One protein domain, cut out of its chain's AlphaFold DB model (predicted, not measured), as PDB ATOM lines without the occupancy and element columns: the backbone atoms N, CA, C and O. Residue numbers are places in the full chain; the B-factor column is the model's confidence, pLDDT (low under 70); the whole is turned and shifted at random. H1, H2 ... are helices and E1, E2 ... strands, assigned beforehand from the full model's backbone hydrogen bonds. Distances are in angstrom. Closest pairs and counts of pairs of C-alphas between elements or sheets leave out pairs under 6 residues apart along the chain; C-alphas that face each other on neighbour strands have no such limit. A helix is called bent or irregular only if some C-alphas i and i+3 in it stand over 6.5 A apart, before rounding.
ATOM      1  N   VAL A  12       2.205  -6.757 -14.149       85.19
ATOM      2  CA  VAL A  12       1.803  -5.618 -14.975       85.19
ATOM      3  C   VAL A  12       2.721  -4.441 -14.665       85.19
ATOM      4  O   VAL A  12       2.882  -4.039 -13.513       85.19
ATOM      5  N   GLY A  13       3.323  -3.864 -15.706       87.44
ATOM      6  CA  GLY A  13       4.217  -2.714 -15.586       87.44
ATOM      7  C   GLY A  13       3.524  -1.387 -15.909       87.44
ATOM      8  O   GLY A  13       2.931  -1.245 -16.977       87.44
ATOM      9  N   CYS A  14       3.680  -0.375 -15.051       88.94
ATOM     10  CA  CYS A  14       3.364   1.024 -15.359       88.94
ATOM     11  C   CYS A  14       4.647   1.872 -15.418       88.94
ATOM     12  O   CYS A  14       5.171   2.261 -14.365       88.94
ATOM     13  N   PRO A  15       5.128   2.233 -16.623       84.62
ATOM     14  CA  PRO A  15       6.286   3.103 -16.767       84.62
ATOM     15  C   PRO A  15       6.041   4.472 -16.123       84.62
ATOM     16  O   PRO A  15       4.963   5.054 -16.264       84.62
ATOM     17  N   ASP A  16       7.059   5.008 -15.449       81.50
ATOM     18  CA  ASP A  16       7.043   6.362 -14.892       81.50
ATOM     19  C   ASP A  16       8.281   7.137 -15.370       81.50
ATOM     20  O   ASP A  16       9.349   7.053 -14.751       81.50
ATOM     21  N   PRO A  17       8.160   7.916 -16.465       72.75
ATOM     22  CA  PRO A  17       9.296   8.616 -17.063       72.75
ATOM     23  C   PRO A  17       9.869   9.713 -16.155       72.75
ATOM     24  O   PRO A  17      10.935  10.247 -16.451       72.75
ATOM     25  N   THR A  18       9.183  10.066 -15.061       79.75
ATOM     26  CA  THR A  18       9.692  11.035 -14.080       79.75
ATOM     27  C   THR A  18      10.712  10.424 -13.117       79.75
ATOM     28  O   THR A  18      11.489  11.166 -12.518       79.75
ATOM     29  N   ARG A  19      10.740   9.087 -12.984       80.38
ATOM     30  CA  ARG A  19      11.713   8.351 -12.163       80.38
ATOM     31  C   ARG A  19      12.897   7.841 -12.977       80.38
ATOM     32  O   ARG A  19      14.033   8.191 -12.675       80.38
ATOM     33  N   SER A  20      12.636   7.012 -13.987       78.00
ATOM     34  CA  SER A  20      13.666   6.446 -14.865       78.00
ATOM     35  C   SER A  20      13.076   6.058 -16.218       78.00
ATOM     36  O   SER A  20      11.910   5.693 -16.325       78.00
ATOM     37  N   ILE A  21      13.921   6.088 -17.248       76.44
ATOM     38  CA  ILE A  21      13.635   5.556 -18.586       76.44
ATOM     39  C   ILE A  21      13.559   4.019 -18.582       76.44
ATOM     40  O   ILE A  21      12.843   3.445 -19.399       76.44
ATOM     41  N   THR A  22      14.285   3.350 -17.684       73.81
ATOM     42  CA  THR A  22      14.405   1.882 -17.674       73.81
ATOM     43  C   THR A  22      13.585   1.197 -16.586       73.81
ATOM     44  O   THR A  22      13.482  -0.025 -16.593       73.81
ATOM     45  N   GLY A  23      12.995   1.953 -15.664       80.88
ATOM     46  CA  GLY A  23      12.229   1.379 -14.562       80.88
ATOM     47  C   GLY A  23      10.724   1.366 -14.816       80.88
ATOM     48  O   GLY A  23      10.216   2.072 -15.693       80.88
ATOM     49  N   THR A  24      10.003   0.568 -14.035       90.81
ATOM     50  CA  THR A  24       8.537   0.525 -14.041       90.81
ATOM     51  C   THR A  24       7.996   0.307 -12.631       90.81
ATOM     52  O   THR A  24       8.668  -0.265 -11.774       90.81
ATOM     53  N   TRP A  25       6.752   0.719 -12.399       92.50
ATOM     54  CA  TRP A  25       5.979   0.224 -11.262       92.50
ATOM     55  C   TRP A  25       5.405  -1.149 -11.595       92.50
ATOM     56  O   TRP A  25       4.678  -1.271 -12.579       92.50
ATOM     57  N   VAL A  26       5.720  -2.154 -10.789       91.12
ATOM     58  CA  VAL A  26       5.323  -3.550 -10.977       91.12
ATOM     59  C   VAL A  26       4.178  -3.876 -10.035       91.12
ATOM     60  O   VAL A  26       4.296  -3.721  -8.819       91.12
ATOM     61  N   LEU A  27       3.057  -4.300 -10.606       92.25
ATOM     62  CA  LEU A  27       1.848  -4.680  -9.889       92.25
ATOM     63  C   LEU A  27       1.428  -6.083 -10.327       92.25
ATOM     64  O   LEU A  27       1.521  -6.401 -11.506       92.25
ATOM     65  N   SER A  28       0.929  -6.907  -9.411       86.75
ATOM     66  CA  SER A  28       0.367  -8.210  -9.789       86.75
ATOM     67  C   SER A  28      -0.931  -8.038 -10.599       86.75
ATOM     68  O   SER A  28      -1.709  -7.118 -10.319       86.75
ATOM     69  N   ASP A  29      -1.167  -8.884 -11.612       84.00
ATOM     70  CA  ASP A  29      -2.336  -8.775 -12.509       84.00
ATOM     71  C   ASP A  29      -3.695  -8.770 -11.794       84.00
ATOM     72  O   ASP A  29      -4.629  -8.105 -12.241       84.00
ATOM     73  N   ASP A  30      -3.810  -9.434 -10.646       85.38
ATOM     74  CA  ASP A  30      -5.048  -9.534  -9.876       85.38
ATOM     75  C   ASP A  30      -5.490  -8.176  -9.312       85.38
ATOM     76  O   ASP A  30      -6.669  -7.967  -9.004       85.38
ATOM     77  N   LEU A  31      -4.558  -7.225  -9.231       87.88
ATOM     78  CA  LEU A  31      -4.796  -5.856  -8.801       87.88
ATOM     79  C   LEU A  31      -5.012  -4.884  -9.970       87.88
ATOM     80  O   LEU A  31      -5.441  -3.753  -9.724       87.88
ATOM     81  N   GLU A  32      -4.794  -5.295 -11.225       85.62
ATOM     82  CA  GLU A  32      -4.992  -4.442 -12.407       85.62
ATOM     83  C   GLU A  32      -6.420  -3.864 -12.486       85.62
ATOM     84  O   GLU A  32      -6.549  -2.643 -12.624       85.62
ATOM     85  N   PRO A  33      -7.511  -4.634 -12.268       89.31
ATOM     86  CA  PRO A  33      -8.864  -4.072 -12.285       89.31
ATOM     87  C   PRO A  33      -9.088  -2.969 -11.237       89.31
ATOM     88  O   PRO A  33      -9.923  -2.081 -11.421       89.31
ATOM     89  N   ARG A  34      -8.328  -2.975 -10.132       91.44
ATOM     90  CA  ARG A  34      -8.449  -1.957  -9.075       91.44
ATOM     91  C   ARG A  34      -7.851  -0.614  -9.489       91.44
ATOM     92  O   ARG A  34      -8.201   0.412  -8.903       91.44
ATOM     93  N   VAL A  35      -6.984  -0.592 -10.501       89.94
ATOM     94  CA  VAL A  35      -6.445   0.646 -11.080       89.94
ATOM     95  C   VAL A  35      -7.580   1.473 -11.681       89.94
ATOM     96  O   VAL A  35      -7.698   2.663 -11.379       89.94
ATOM     97  N   ASP A  36      -8.455   0.843 -12.464       87.94
ATOM     98  CA  ASP A  36      -9.605   1.512 -13.075       87.94
ATOM     99  C   ASP A  36     -10.610   1.989 -12.025       87.94
ATOM    100  O   ASP A  36     -11.137   3.101 -12.121       87.94
ATOM    101  N   GLU A  37     -10.814   1.215 -10.958       91.69
ATOM    102  CA  GLU A  37     -11.642   1.639  -9.830       91.69
ATOM    103  C   GLU A  37     -11.073   2.890  -9.143       91.69
ATOM    104  O   GLU A  37     -11.811   3.850  -8.906       91.69
ATOM    105  N   LEU A  38      -9.763   2.937  -8.873       92.44
ATOM    106  CA  LEU A  38      -9.115   4.103  -8.263       92.44
ATOM    107  C   LEU A  38      -9.164   5.347  -9.160       92.44
ATOM    108  O   LEU A  38      -9.295   6.458  -8.634       92.44
ATOM    109  N   LYS A  39      -9.086   5.172 -10.485       90.94
ATOM    110  CA  LYS A  39      -9.247   6.256 -11.470       90.94
ATOM    111  C   LYS A  39     -10.697   6.714 -11.588       90.94
ATOM    112  O   LYS A  39     -10.946   7.899 -11.780       90.94
ATOM    113  N   SER A  40     -11.661   5.809 -11.426       90.88
ATOM    114  CA  SER A  40     -13.085   6.164 -11.412       90.88
ATOM    115  C   SER A  40     -13.454   7.023 -10.195       90.88
ATOM    116  O   SER A  40     -14.289   7.920 -10.295       90.88
ATOM    117  N   GLN A  41     -12.796   6.784  -9.056       93.62
ATOM    118  CA  GLN A  41     -12.983   7.545  -7.819       93.62
ATOM    119  C   GLN A  41     -12.321   8.924  -7.871       93.62
ATOM    120  O   GLN A  41     -12.799   9.860  -7.233       93.62
ATOM    121  N   ASP A  42     -11.213   9.047  -8.602       92.69
ATOM    122  CA  ASP A  42     -10.498  10.303  -8.796       92.69
ATOM    123  C   ASP A  42      -9.841  10.330 -10.185       92.69
ATOM    124  O   ASP A  42      -8.715   9.847 -10.356       92.69
ATOM    125  N   PRO A  43     -10.523  10.923 -11.180       91.38
ATOM    126  CA  PRO A  43     -10.016  10.995 -12.547       91.38
ATOM    127  C   PRO A  43      -8.743  11.833 -12.705       91.38
ATOM    128  O   PRO A  43      -8.128  11.796 -13.768       91.38
ATOM    129  N   SER A  44      -8.349  12.609 -11.684       92.94
ATOM    130  CA  SER A  44      -7.100  13.377 -11.711       92.94
ATOM    131  C   SER A  44      -5.865  12.513 -11.436       92.94
ATOM    132  O   SER A  44      -4.746  12.948 -11.715       92.94
ATOM    133  N   ARG A  45      -6.054  11.283 -10.934       91.69
ATOM    134  CA  ARG A  45      -4.959  10.341 -10.698       91.69
ATOM    135  C   ARG A  45      -4.400   9.816 -12.007       91.69
ATOM    136  O   ARG A  45      -5.114   9.281 -12.857       91.69
ATOM    137  N   ILE A  46      -3.082   9.896 -12.121       89.12
ATOM    138  CA  ILE A  46      -2.351   9.204 -13.179       89.12
ATOM    139  C   ILE A  46      -2.118   7.743 -12.780       89.12
ATOM    140  O   ILE A  46      -2.048   7.411 -11.597       89.12
ATOM    141  N   THR A  47      -1.974   6.861 -13.768       87.81
ATOM    142  CA  THR A  47      -1.866   5.409 -13.553       87.81
ATOM    143  C   THR A  47      -0.748   5.030 -12.569       87.81
ATOM    144  O   THR A  47      -0.973   4.189 -11.703       87.81
ATOM    145  N   SER A  48       0.408   5.706 -12.600       88.88
ATOM    146  CA  SER A  48       1.517   5.431 -11.671       88.88
ATOM    147  C   SER A  48       1.172   5.720 -10.204       88.88
ATOM    148  O   SER A  48       1.662   5.035  -9.309       88.88
ATOM    149  N   GLN A  49       0.290   6.687  -9.934       90.88
ATOM    150  CA  GLN A  49      -0.201   6.961  -8.579       90.88
ATOM    151  C   GLN A  49      -1.156   5.864  -8.103       90.88
ATOM    152  O   GLN A  49      -1.116   5.484  -6.936       90.88
ATOM    153  N   CYS A  50      -1.992   5.326  -8.994       93.06
ATOM    154  CA  CYS A  50      -2.853   4.185  -8.678       93.06
ATOM    155  C   CYS A  50      -2.027   2.933  -8.365       93.06
ATOM    156  O   CYS A  50      -2.305   2.266  -7.375       93.06
ATOM    157  N   PHE A  51      -0.976   2.664  -9.143       92.94
ATOM    158  CA  PHE A  51      -0.040   1.565  -8.888       92.94
ATOM    159  C   PHE A  51       0.614   1.700  -7.507       92.94
ATOM    160  O   PHE A  51       0.576   0.764  -6.713       92.94
ATOM    161  N   GLN A  52       1.115   2.890  -7.163       91.62
ATOM    162  CA  GLN A  52       1.677   3.160  -5.834       91.62
ATOM    163  C   GLN A  52       0.666   2.927  -4.700       91.62
ATOM    164  O   GLN A  52       1.011   2.344  -3.676       91.62
ATOM    165  N   LEU A  53      -0.590   3.355  -4.875       94.00
ATOM    166  CA  LEU A  53      -1.654   3.143  -3.882       94.00
ATOM    167  C   LEU A  53      -2.011   1.664  -3.691       94.00
ATOM    168  O   LEU A  53      -2.444   1.282  -2.606       94.00
ATOM    169  N   LEU A  54      -1.832   0.849  -4.729       93.94
ATOM    170  CA  LEU A  54      -2.064  -0.594  -4.702       93.94
ATOM    171  C   LEU A  54      -0.842  -1.389  -4.219       93.94
ATOM    172  O   LEU A  54      -0.898  -2.612  -4.174       93.94
ATOM    173  N   GLY A  55       0.233  -0.706  -3.815       92.12
ATOM    174  CA  GLY A  55       1.438  -1.343  -3.296       92.12
ATOM    175  C   GLY A  55       2.385  -1.859  -4.377       92.12
ATOM    176  O   GLY A  55       3.186  -2.737  -4.079       92.12
ATOM    177  N   ALA A  56       2.306  -1.330  -5.603       91.31
ATOM    178  CA  ALA A  56       3.268  -1.653  -6.649       91.31
ATOM    179  C   ALA A  56       4.699  -1.343  -6.193       91.31
ATOM    180  O   ALA A  56       4.972  -0.275  -5.629       91.31
ATOM    181  N   GLU A  57       5.616  -2.257  -6.482       92.50
ATOM    182  CA  GLU A  57       7.036  -2.063  -6.218       92.50
ATOM    183  C   GLU A  57       7.697  -1.408  -7.426       92.50
ATOM    184  O   GLU A  57       7.264  -1.563  -8.566       92.50
ATOM    185  N   TRP A  58       8.728  -0.607  -7.181       91.25
ATOM    186  CA  TRP A  58       9.502  -0.035  -8.270       91.25
ATOM    187  C   TRP A  58      10.614  -1.002  -8.650       91.25
ATOM    188  O   TRP A  58      11.460  -1.313  -7.815       91.25
ATOM    189  N   ASP A  59      10.620  -1.426  -9.907       85.94
ATOM    190  CA  ASP A  59      11.706  -2.200 -10.487       85.94
ATOM    191  C   ASP A  59      12.507  -1.294 -11.430       85.94
ATOM    192  O   ASP A  59      12.051  -0.941 -12.521       85.94
ATOM    193  N   ASP A  60      13.698  -0.890 -10.980       78.56
ATOM    194  CA  ASP A  60      14.664  -0.090 -11.744       78.56
ATOM    195  C   ASP A  60      15.190  -0.825 -12.990       78.56
ATOM    196  O   ASP A  60      15.661  -0.183 -13.942       78.56
TER     197      ASP A  60
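AT A GLANCE: This is residues 12 to 60 of the 150 residues of an uncharacterized protein of Lophiotrema nucula (UniProt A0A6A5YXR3). A small sheet of three strands has the short helix H2 over one face, and the longer H1 lies beyond H2 in a flat body. The order along the printed 49 residues is E1, E2, H1, H2, E3, mixed class; the antiparallel sheet runs E1 E2 E3. It is compact, radius of gyration of the C-alphas 10.3 A, spanning 29 by 23 by 12 A.

HOW THE PARTS SIT: E1, residues 12 to 15, and E2, residues 24 to 28, form an antiparallel hairpin, N 14 and O 25 2.8 A apart. H1, residues 29 to 41, only grazes the sheet. H2, residues 47 to 53, is on it, height 8.9 A. H1 touches H2 with residues 35 to 39 alone, about perpendicular at 77 degrees; their closest C-alphas, of Val 35 and Cys 50, are 5.6 A apart. E3, residues 57 to 59, is antiparallel to E2, N 26 and O 57 2.8 A apart. Every O i to N i+4 pair is within hydrogen-bond range in H2, 5 of 9 in H1.

IN THESE COORDINATES: E1 begins at C-alpha 12 (1.803, -5.618, -14.975). H1, 20.0 A long, is irregular: C-alphas 30 and 33 are 7.1 A apart. E3 ends at C-alpha 59 (11.706, -2.200, -10.487).

THE WHOLE: The printed part has no cut and no long link; no printed residue is under 70.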